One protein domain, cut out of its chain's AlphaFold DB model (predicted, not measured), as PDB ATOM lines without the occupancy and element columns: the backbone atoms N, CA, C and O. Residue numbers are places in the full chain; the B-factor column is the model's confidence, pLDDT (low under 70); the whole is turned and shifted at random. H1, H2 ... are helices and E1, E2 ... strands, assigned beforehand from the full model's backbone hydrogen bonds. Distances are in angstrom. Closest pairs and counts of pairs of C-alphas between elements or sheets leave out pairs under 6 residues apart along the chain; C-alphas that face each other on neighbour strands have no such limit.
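What this domain is: This is residues 17 to 97 of the 97 residues of an uncharacterized protein of Sinorhizobium fredii (strain NBRC 101917 / NGR234) (UniProt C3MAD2). A small three-stranded meander, E2 E3 E4, sits in the middle, with a longer two-stranded ribbon, E1 and E5, on one side and the single helix H1 covering its other side. The meander and the ribbon come together at E1 and E2 but stay open between E4 and E5, and two long unnamed stretches, residues 17 to 28 and 36 to 48, run round them. The printed part has 81 residues, with five named strands and then one named helix, in the order E1 E2 E3 E4 E5 H1; both sheets are antiparallel, with the orders E1 - E5 and E2 - E3 - E4, and the class is mixed, helices and strands. The whole is compact and rounded, with a radius of gyration of the C-alphas of 12.3 A and spans of 31 by 25 by 20 A.

How they stand to each other: Residues 19 to 20 pair with residues 72 to 73 of E5, residues 70 to 79, antiparallel. E1, residues 29 to 35, is the antiparallel neighbour of E5 at 158 degrees, with N 32 and O 74 at 3.0 A and N 30 and O 78 at 2.9 A. The closest C-alphas of E1 and E2, residues 49 to 51, are those of Ile 30 and Phe 50, 5.0 A apart. E2 forms a hairpin with E3, residues 57 to 59, with N 50 and O 58 at 3.0 A. E3 forms a hairpin with E4, residues 64 to 66, with N 59 and O 64 at 2.8 A. These three strands are a meander, each strand the antiparallel neighbour of the one before. E2 and E5 are near each other, with 7 pairs of C-alphas within 10 A, while E3 and E5 are apart. E5 bends by 72 degrees at residue 76. H1, residues 82 to 96, is on the sheet E2 E3 E4 at a height of 9.0 A over the sheet, two layers with the helix on one face. H1 runs across the strands, at 75 degrees to E2 on the local plane. Its closest C-alphas to E4 are those of Tyr 92 and Glu 64, 5.4 A apart. In H1 every O i to N i+4 pair is within hydrogen-bond range.

Where its parts are: E1 begins at C-alpha 29 (138.227, 133.961, 138.248) and is 18.2 A long. E2, E3 and E4 have three residues each. E5 is 19.7 A long and ends at C-alpha 79 (134.862, 136.478, 139.275). H1 is 21.6 A long and ends at C-alpha 96 (157.640, 147.850, 144.094).

The domain as a whole: The C-alphas farthest apart are those of Pro 17 and Ala 97, 37.5 A. The printed part has no cut. The link from E1 to E2, 13 residues, is long. The mean pLDDT of the printed part is 85.5; residues 37 to 45 and residue 97 are under 70.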
ATOM      1  N   PRO A  17     137.362 120.367 144.086       85.94
ATOM      2  CA  PRO A  17     138.633 119.681 143.918       85.94
ATOM      3  C   PRO A  17     139.710 120.615 143.357       85.94
ATOM      4  O   PRO A  17     139.438 121.508 142.546       85.94
ATOM      5  N   TRP A  18     140.956 120.350 143.753       89.38
ATOM      6  CA  TRP A  18     142.134 120.924 143.110       89.38
ATOM      7  C   TRP A  18     142.200 120.487 141.644       89.38
ATOM      8  O   TRP A  18     141.983 119.320 141.317       89.38
ATOM      9  N   ARG A  19     142.493 121.446 140.770       92.31
ATOM     10  CA  ARG A  19     142.548 121.295 139.316       92.31
ATOM     11  C   ARG A  19     143.963 121.496 138.801       92.31
ATOM     12  O   ARG A  19     144.773 122.192 139.427       92.31
ATOM     13  N   SER A  20     144.230 120.935 137.625       92.50
ATOM     14  CA  SER A  20     145.520 121.097 136.957       92.50
ATOM     15  C   SER A  20     145.712 122.543 136.504       92.50
ATOM     16  O   SER A  20     144.772 123.183 136.030       92.50
ATOM     17  N   MET A  21     146.943 123.057 136.579       92.31
ATOM     18  CA  MET A  21     147.275 124.407 136.099       92.31
ATOM     19  C   MET A  21     146.939 124.633 134.620       92.31
ATOM     20  O   MET A  21     146.674 125.767 134.232       92.31
ATOM     21  N   SER A  22     146.893 123.575 133.805       92.00
ATOM     22  CA  SER A  22     146.501 123.650 132.391       92.00
ATOM     23  C   SER A  22     145.045 124.081 132.177       92.00
ATOM     24  O   SER A  22     144.697 124.564 131.104       92.00
ATOM     25  N   GLU A  23     144.191 123.940 133.194       93.00
ATOM     26  CA  GLU A  23     142.781 124.335 133.144       93.00
ATOM     27  C   GLU A  23     142.551 125.803 133.540       93.00
ATOM     28  O   GLU A  23     141.435 126.313 133.387       93.00
ATOM     29  N   ALA A  24     143.571 126.479 134.076       92.31
ATOM     30  CA  ALA A  24     143.459 127.859 134.528       92.31
ATOM     31  C   ALA A  24     143.252 128.822 133.349       92.31
ATOM     32  O   ALA A  24     143.876 128.694 132.296       92.31
ATOM     33  N   LYS A  25     142.381 129.820 133.533       92.00
ATOM     34  CA  LYS A  25     142.054 130.823 132.508       92.00
ATOM     35  C   LYS A  25     142.257 132.232 133.047       92.00
ATOM     36  O   LYS A  25     141.907 132.521 134.186       92.00
ATOM     37  N   ALA A  26     142.757 133.120 132.193       92.12
ATOM     38  CA  ALA A  26     142.934 134.542 132.486       92.12
ATOM     39  C   ALA A  26     141.611 135.339 132.409       92.12
ATOM     40  O   ALA A  26     141.541 136.422 131.826       92.12
ATOM     41  N   ASP A  27     140.522 134.788 132.953       90.31
ATOM     42  CA  ASP A  27     139.171 135.365 132.884       90.31
ATOM     43  C   ASP A  27     138.793 136.175 134.138       90.31
ATOM     44  O   ASP A  27     137.669 136.664 134.251       90.31
ATOM     45  N   GLY A  28     139.732 136.337 135.077       88.56
ATOM     46  CA  GLY A  28     139.504 137.033 136.342       88.56
ATOM     47  C   GLY A  28     138.781 136.195 137.396       88.56
ATOM     48  O   GLY A  28     138.301 136.752 138.387       88.56
ATOM     49  N   LEU A  29     138.685 134.876 137.210       93.81
ATOM     50  CA  LEU A  29     138.227 133.961 138.248       93.81
ATOM     51  C   LEU A  29     139.177 133.991 139.451       93.81
ATOM     52  O   LEU A  29     140.382 133.766 139.328       93.81
ATOM     53  N   ILE A  30     138.612 134.252 140.628       93.06
ATOM     54  CA  ILE A  30     139.337 134.158 141.890       93.06
ATOM     55  C   ILE A  30     139.562 132.681 142.208       93.06
ATOM     56  O   ILE A  30     138.658 131.852 142.073       93.06
ATOM     57  N   CYS A  31     140.758 132.360 142.678       92.00
ATOM     58  CA  CYS A  31     141.148 131.011 143.049       92.00
ATOM     59  C   CYS A  31     142.086 131.004 144.257       92.00
ATOM     60  O   CYS A  31     142.610 132.042 144.667       92.00
ATOM     61  N   ASN A  32     142.314 129.818 144.810       91.25
ATOM     62  CA  ASN A  32     143.483 129.563 145.642       91.25
ATOM     63  C   ASN A  32     144.522 128.793 144.824       91.25
ATOM     64  O   ASN A  32     144.166 128.002 143.945       91.25
ATOM     65  N   LEU A  33     145.794 129.009 145.143       90.44
ATOM     66  CA  LEU A  33     146.925 128.325 144.530       90.44
ATOM     67  C   LEU A  33     147.570 127.390 145.548       90.44
ATOM     68  O   LEU A  33     147.775 127.775 146.697       90.44
ATOM     69  N   LEU A  34     147.900 126.181 145.110       87.81
ATOM     70  CA  LEU A  34     148.702 125.225 145.861       87.81
ATOM     71  C   LEU A  34     150.134 125.291 145.333       87.81
ATOM     72  O   LEU A  34     150.361 125.065 144.145       87.81
ATOM     73  N   PHE A  35     151.089 125.582 146.208       85.75
ATOM     74  CA  PHE A  35     152.516 125.592 145.884       85.75
ATOM     75  C   PHE A  35     153.185 124.331 146.427       85.75
ATOM     76  O   PHE A  35     152.721 123.760 147.414       85.75
ATOM     77  N   ASP A  36     154.266 123.909 145.773       77.81
ATOM     78  CA  ASP A  36     155.160 122.879 146.297       77.81
ATOM     79  C   ASP A  36     156.061 123.518 147.353       77.81
ATOM     80  O   ASP A  36     157.167 123.964 147.059       77.81
ATOM     81  N   ASP A  37     155.540 123.707 148.562       63.94
ATOM     82  CA  ASP A  37     156.327 124.268 149.654       63.94
ATOM     83  C   ASP A  37     156.517 123.206 150.739       63.94
ATOM     84  O   ASP A  37     155.569 122.766 151.393       63.94
ATOM     85  N   MET A  38     157.777 122.823 150.968       52.53
ATOM     86  CA  MET A  38     158.195 122.056 152.149       52.53
ATOM     87  C   MET A  38     158.026 122.870 153.450       52.53
ATOM     88  O   MET A  38     158.186 122.336 154.548       52.53
ATOM     89  N   ALA A  39     157.721 124.168 153.341       46.88
ATOM     90  CA  ALA A  39     157.614 125.122 154.435       46.88
ATOM     91  C   ALA A  39     156.169 125.293 154.929       46.88
ATOM     92  O   ALA A  39     155.604 126.378 154.892       46.88
ATOM     93  N   GLY A  40     155.592 124.220 155.469       47.28
ATOM     94  CA  GLY A  40     154.486 124.340 156.419       47.28
ATOM     95  C   GLY A  40     153.126 124.742 155.837       47.28
ATOM     96  O   GLY A  40     152.968 125.354 154.788       47.28
ATOM     97  N   HIS A  41     152.093 124.345 156.570       47.84
ATOM     98  CA  HIS A  41     150.688 124.501 156.218       47.84
ATOM     99  C   HIS A  41     150.269 125.984 156.326       47.84
ATOM    100  O   HIS A  41     149.636 126.384 157.300       47.84
ATOM    101  N   HIS A  42     150.644 126.833 155.366       51.16
ATOM    102  CA  HIS A  42     150.011 128.147 155.242       51.16
ATOM    103  C   HIS A  42     148.540 127.916 154.893       51.16
ATOM    104  O   HIS A  42     148.261 127.162 153.963       51.16
ATOM    105  N   SER A  43     147.603 128.513 155.639       55.38
ATOM    106  CA  SER A  43     146.166 128.400 155.359       55.38
ATOM    107  C   SER A  43     145.871 128.858 153.930       55.38
ATOM    108  O   SER A  43     145.685 130.040 153.654       55.38
ATOM    109  N   LEU A  44     145.817 127.897 153.004       59.75
ATOM    110  CA  LEU A  44     145.555 128.108 151.579       59.75
ATOM    111  C   LEU A  44     144.155 128.686 151.325       59.75
ATOM    112  O   LEU A  44     143.830 129.031 150.193       59.75
ATOM    113  N   GLU A  45     143.300 128.741 152.346       61.69
ATOM    114  CA  GLU A  45     141.962 129.336 152.286       61.69
ATOM    115  C   GLU A  45     141.992 130.867 152.362       61.69
ATOM    116  O   GLU A  45     141.182 131.515 151.698       61.69
ATOM    117  N   ASP A  46     142.958 131.451 153.077       71.56
ATOM    118  CA  ASP A  46     142.967 132.895 153.339       71.56
ATOM    119  C   ASP A  46     143.556 133.700 152.173       71.56
ATOM    120  O   ASP A  46     143.160 134.841 151.929       71.56
ATOM    121  N   MET A  47     144.462 133.102 151.393       85.81
ATOM    122  CA  MET A  47     145.095 133.783 150.263       85.81
ATOM    123  C   MET A  47     144.340 133.545 148.959       85.81
ATOM    124  O   MET A  47     144.206 132.413 148.487       85.81
ATOM    125  N   LYS A  48     143.888 134.641 148.345       91.19
ATOM    126  CA  LYS A  48     143.153 134.633 147.076       91.19
ATOM    127  C   LYS A  48     144.009 135.180 145.943       91.19
ATOM    128  O   LYS A  48     144.700 136.186 146.109       91.19
ATOM    129  N   TYR A  49     143.906 134.537 144.788       93.38
ATOM    130  CA  TYR A  49     144.703 134.820 143.602       93.38
ATOM    131  C   TYR A  49     143.831 134.914 142.354       93.38
ATOM    132  O   TYR A  49     142.687 134.453 142.343       93.38
ATOM    133  N   PHE A  50     144.389 135.470 141.284       94.62
ATOM    134  CA  PHE A  50     143.826 135.395 139.939       94.62
ATOM    135  C   PHE A  50     144.944 135.332 138.893       94.62
ATOM    136  O   PHE A  50     146.052 135.815 139.136       94.62
ATOM    137  N   LEU A  51     144.635 134.736 137.740       94.69
ATOM    138  CA  LEU A  51     145.480 134.788 136.549       94.69
ATOM    139  C   LEU A  51     145.064 135.998 135.718       94.69
ATOM    140  O   LEU A  51     143.885 136.138 135.373       94.69
ATOM    141  N   ASP A  52     146.018 136.868 135.411       93.56
ATOM    142  CA  ASP A  52     145.774 138.015 134.545       93.56
ATOM    143  C   ASP A  52     146.093 137.709 133.077       93.56
ATOM    144  O   ASP A  52     146.729 136.708 132.741       93.56
ATOM    145  N   THR A  53     145.640 138.580 132.173       91.62
ATOM    146  CA  THR A  53     145.847 138.420 130.724       91.62
ATOM    147  C   THR A  53     147.308 138.550 130.301       91.62
ATOM    148  O   THR A  53     147.656 138.148 129.196       91.62
ATOM    149  N   ASP A  54     148.167 139.090 131.169       90.94
ATOM    150  CA  ASP A  54     149.618 139.122 130.966       90.94
ATOM    151  C   ASP A  54     150.310 137.771 131.249       90.94
ATOM    152  O   ASP A  54     151.526 137.667 131.095       90.94
ATOM    153  N   GLY A  55     149.550 136.746 131.651       91.00
ATOM    154  CA  GLY A  55     150.048 135.403 131.942       91.00
ATOM    155  C   GLY A  55     150.615 135.230 133.351       91.00
ATOM    156  O   GLY A  55     151.140 134.159 133.657       91.00
ATOM    157  N   HIS A  56     150.509 136.243 134.218       92.88
ATOM    158  CA  HIS A  56     151.026 136.191 135.582       92.88
ATOM    159  C   HIS A  56     149.927 136.018 136.621       92.88
ATOM    160  O   HIS A  56     148.788 136.469 136.479       92.88
ATOM    161  N   TRP A  57     150.316 135.364 137.712       93.81
ATOM    162  CA  TRP A  57     149.489 135.204 138.894       93.81
ATOM    163  C   TRP A  57     149.666 136.396 139.823       93.81
ATOM    164  O   TRP A  57     150.791 136.805 140.113       93.81
ATOM    165  N   TYR A  58     148.556 136.905 140.339       93.44
ATOM    166  CA  TYR A  58     148.546 137.989 141.315       93.44
ATOM    167  C   TYR A  58     147.793 137.557 142.570       93.44
ATOM    168  O   TYR A  58     146.719 136.959 142.479       93.44
ATOM    169  N   ARG A  59     148.341 137.877 143.746       92.44
ATOM    170  CA  ARG A  59     147.626 137.809 145.026       92.44
ATOM    171  C   ARG A  59     146.775 139.062 145.186       92.44
ATOM    172  O   ARG A  59     147.212 140.162 144.860       92.44
ATOM    173  N   ILE A  60     145.557 138.886 145.685       91.69
ATOM    174  CA  ILE A  60     144.591 139.977 145.858       91.69
ATOM    175  C   ILE A  60     144.944 140.845 147.066       91.69
ATOM    176  O   ILE A  60     144.848 142.068 146.983       91.69
ATOM    177  N   ASP A  61     145.324 140.213 148.175       87.38
ATOM    178  CA  ASP A  61     145.629 140.891 149.428       87.38
ATOM    179  C   ASP A  61     146.704 140.121 150.220       87.38
ATOM    180  O   ASP A  61     146.507 138.936 150.505       87.38
ATOM    181  N   PRO A  62     147.857 140.738 150.537       89.00
ATOM    182  CA  PRO A  62     148.353 141.982 149.941       89.00
ATOM    183  C   PRO A  62     148.558 141.856 148.417       89.00
ATOM    184  O   PRO A  62     148.966 140.777 147.971       89.00
ATOM    185  N   PRO A  63     148.347 142.922 147.620       91.94
ATOM    186  CA  PRO A  63     148.663 142.939 146.190       91.94
ATOM    187  C   PRO A  63     150.119 142.551 145.914       91.94
ATOM    188  O   PRO A  63     151.042 143.249 146.324       91.94
ATOM    189  N   GLU A  64     150.328 141.426 145.233       91.81
ATOM    190  CA  GLU A  64     151.668 140.913 144.925       91.81
ATOM    191  C   GLU A  64     151.651 140.088 143.636       91.81
ATOM    192  O   GLU A  64     150.743 139.279 143.432       91.81
ATOM    193  N   ARG A  65     152.669 140.249 142.782       92.56
ATOM    194  CA  ARG A  65     152.918 139.335 141.660       92.56
ATOM    195  C   ARG A  65     153.605 138.069 142.155       92.56
ATOM    196  O   ARG A  65     154.654 138.120 142.790       92.56
ATOM    197  N   ILE A  66     153.037 136.923 141.809       91.00
ATOM    198  CA  ILE A  66     153.560 135.620 142.198       91.00
ATOM    199  C   ILE A  66     154.551 135.129 141.147       91.00
ATOM    200  O   ILE A  66     154.198 134.897 139.992       91.00
ATOM    201  N   TRP A  67     155.795 134.949 141.584       87.44
ATOM    202  CA  TRP A  67     156.897 134.470 140.746       87.44
ATOM    203  C   TRP A  67     157.092 132.956 140.810       87.44
ATOM    204  O   TRP A  67     157.582 132.352 139.860       87.44
ATOM    205  N   ARG A  68     156.698 132.333 141.925       86.00
ATOM    206  CA  ARG A  68     156.756 130.878 142.098       86.00
ATOM    207  C   ARG A  68     155.664 130.183 141.286       86.00
ATOM    208  O   ARG A  68     154.529 130.656 141.234       86.00
ATOM    209  N   SER A  69     155.992 129.039 140.695       86.81
ATOM    210  CA  SER A  69     155.031 128.240 139.934       86.81
ATOM    211  C   SER A  69     154.123 127.443 140.880       86.81
ATOM    212  O   SER A  69     154.623 126.613 141.639       86.81
ATOM    213  N   PRO A  70     152.800 127.671 140.868       89.69
ATOM    214  CA  PRO A  70     151.864 126.809 141.584       89.69
ATOM    215  C   PRO A  70     151.762 125.431 140.913       89.69
ATOM    216  O   PRO A  70     151.904 125.307 139.698       89.69
ATOM    217  N   MET A  71     151.481 124.398 141.707       90.50
ATOM    218  CA  MET A  71     151.251 123.029 141.230       90.50
ATOM    219  C   MET A  71     149.811 122.802 140.781       90.50
ATOM    220  O   MET A  71     149.563 122.107 139.801       90.50
ATOM    221  N   ASN A  72     148.862 123.340 141.546       91.12
ATOM    222  CA  ASN A  72     147.433 123.172 141.324       91.12
ATOM    223  C   ASN A  72     146.698 124.443 141.738       91.12
ATOM    224  O   ASN A  72     147.213 125.269 142.497       91.12
ATOM    225  N   TRP A  73     145.462 124.569 141.282       91.94
ATOM    226  CA  TRP A  73     144.593 125.679 141.646       91.94
ATOM    227  C   TRP A  73     143.190 125.172 141.952       91.94
ATOM    228  O   TRP A  73     142.784 124.113 141.479       91.94
ATOM    229  N   ARG A  74     142.433 125.920 142.751       90.31
ATOM    230  CA  ARG A  74     141.014 125.631 142.996       90.31
ATOM    231  C   ARG A  74     140.180 126.896 142.819       90.31
ATOM    232  O   ARG A  74     140.566 127.945 143.343       90.31
ATOM    233  N   PRO A  75     139.063 126.845 142.077       90.75
ATOM    234  CA  PRO A  75     138.214 128.010 141.874       90.75
ATOM    235  C   PRO A  75     137.488 128.390 143.169       90.75
ATOM    236  O   PRO A  75     136.940 127.534 143.851       90.75
ATOM    237  N   ALA A  76     137.403 129.687 143.455       85.06
ATOM    238  CA  ALA A  76     136.505 130.222 144.481       85.06
ATOM    239  C   ALA A  76     135.110 130.563 143.911       85.06
ATOM    240  O   ALA A  76     134.290 131.147 144.612       85.06
ATOM    241  N   TYR A  77     134.873 130.272 142.622       79.50
ATOM    242  CA  TYR A  77     133.642 130.542 141.853       79.50
ATOM    243  C   TYR A  77     133.122 131.991 141.904       79.50
ATOM    244  O   TYR A  77     131.998 132.275 141.499       79.50
ATOM    245  N   VAL A  78     133.969 132.929 142.322       85.12
ATOM    246  CA  VAL A  78     133.723 134.370 142.265       85.12
ATOM    247  C   VAL A  78     134.641 134.959 141.205       85.12
ATOM    248  O   VAL A  78     135.845 134.712 141.218       85.12
ATOM    249  N   ARG A  79     134.087 135.748 140.285       89.19
ATOM    250  CA  ARG A  79     134.862 136.478 139.275       89.19
ATOM    251  C   ARG A  79     135.050 137.926 139.687       89.19
ATOM    252  O   ARG A  79     134.142 138.555 140.225       89.19
ATOM    253  N   MET A  80     136.230 138.457 139.407       89.75
ATOM    254  CA  MET A  80     136.501 139.880 139.531       89.75
ATOM    255  C   MET A  80     136.166 140.627 138.249       89.75
ATOM    256  O   MET A  80     136.308 140.102 137.146       89.75
ATOM    257  N   THR A  81     135.796 141.898 138.405       91.25
ATOM    258  CA  THR A  81     135.674 142.803 137.266       91.25
ATOM    259  C   THR A  81     137.064 143.193 136.735       91.25
ATOM    260  O   THR A  81     138.051 143.163 137.486       91.25
ATOM    261  N   PRO A  82     137.180 143.568 135.449       90.19
ATOM    262  CA  PRO A  82     138.425 144.074 134.873       90.19
ATOM    263  C   PRO A  82     139.018 145.266 135.638       90.19
ATOM    264  O   PRO A  82     140.223 145.300 135.871       90.19
ATOM    265  N   GLU A  83     138.181 146.190 136.107       91.88
ATOM    266  CA  GLU A  83     138.605 147.400 136.822       91.88
ATOM    267  C   GLU A  83     139.272 147.040 138.151       91.88
ATOM    268  O   GLU A  83     140.304 147.603 138.520       91.88
ATOM    269  N   ARG A  84     138.719 146.046 138.860       90.06
ATOM    270  CA  ARG A  84     139.298 145.575 140.119       90.06
ATOM    271  C   ARG A  84     140.652 144.901 139.899       90.06
ATOM    272  O   ARG A  84     141.541 145.076 140.729       90.06
ATOM    273  N   ARG A  85     140.831 144.161 138.799       91.06
ATOM    274  CA  ARG A  85     142.133 143.567 138.436       91.06
ATOM    275  C   ARG A  85     143.178 144.648 138.172       91.06
ATOM    276  O   ARG A  85     144.255 144.601 138.761       91.06
ATOM    277  N   ALA A  86     142.818 145.657 137.376       91.19
ATOM    278  CA  ALA A  86     143.691 146.789 137.081       91.19
ATOM    279  C   ALA A  86     144.108 147.542 138.355       91.19
ATOM    280  O   ALA A  86     145.277 147.884 138.511       91.19
ATOM    281  N   LEU A  87     143.185 147.738 139.304       92.25
ATOM    282  CA  LEU A  87     143.493 148.375 140.586       92.25
ATOM    283  C   LEU A  87     144.509 147.576 141.416       92.25
ATOM    284  O   LEU A  87     145.416 148.166 141.997       92.25
ATOM    285  N   ILE A  88     144.367 146.249 141.492       91.31
ATOM    286  CA  ILE A  88     145.306 145.397 142.243       91.31
ATOM    287  C   ILE A  88     146.687 145.429 141.596       91.31
ATOM    288  O   ILE A  88     147.681 145.586 142.299       91.31
ATOM    289  N   LYS A  89     146.745 145.340 140.264       90.69
ATOM    290  CA  LYS A  89     148.001 145.438 139.519       90.69
ATOM    291  C   LYS A  89     148.692 146.778 139.757       90.69
ATOM    292  O   LYS A  89     149.866 146.790 140.108       90.69
ATOM    293  N   LYS A  90     147.945 147.883 139.687       91.69
ATOM    294  CA  LYS A  90     148.463 149.220 139.990       91.69
ATOM    295  C   LYS A  90     149.030 149.311 141.412       91.69
ATOM    296  O   LYS A  90     150.119 149.830 141.600       91.69
ATOM    297  N   ARG A  91     148.323 148.768 142.411       90.31
ATOM    298  CA  ARG A  91     148.800 148.749 143.807       90.31
ATOM    299  C   ARG A  91     150.076 147.930 143.991       90.31
ATOM    300  O   ARG A  91     150.894 148.275 144.833       90.31
ATOM    301  N   TYR A  92     150.225 146.841 143.241       89.12
ATOM    302  CA  TYR A  92     151.470 146.078 143.201       89.12
ATOM    303  C   TYR A  92     152.605 146.893 142.559       89.12
ATOM    304  O   TYR A  92     153.709 146.920 143.082       89.12
ATOM    305  N   GLU A  93     152.347 147.589 141.452       87.75
ATOM    306  CA  GLU A  93     153.353 148.448 140.814       87.75
ATOM    307  C   GLU A  93     153.802 149.580 141.753       87.75
ATOM    308  O   GLU A  93     154.994 149.843 141.870       87.75
ATOM    309  N   GLU A  94     152.863 150.189 142.480       88.88
ATOM    310  CA  GLU A  94     153.133 151.216 143.495       88.88
ATOM    311  C   GLU A  94     153.914 150.683 144.709       88.88
ATOM    312  O   GLU A  94     154.605 151.463 145.357       88.88
ATOM    313  N   SER A  95     153.817 149.390 145.046       81.75
ATOM    314  CA  SER A  95     154.538 148.809 146.190       81.75
ATOM    315  C   SER A  95     155.967 148.363 145.870       81.75
ATOM    316  O   SER A  95     156.734 148.085 146.791       81.75
ATOM    317  N   VAL A  96     156.317 148.277 144.583       78.50
ATOM    318  CA  VAL A  96     157.640 147.850 144.094       78.50
ATOM    319  C   VAL A  96     158.462 149.028 143.540       78.50
ATOM    320  O   VAL A  96     159.660 148.865 143.306       78.50
ATOM    321  N   ALA A  97     157.841 150.196 143.340       66.69
ATOM    322  CA  ALA A  97     158.495 151.451 142.952       66.69
ATOM    323  C   ALA A  97     159.200 152.133 144.136       66.69
ATOM    324  O   ALA A  97     160.308 152.671 143.910       66.69
TER     325      ALA A  97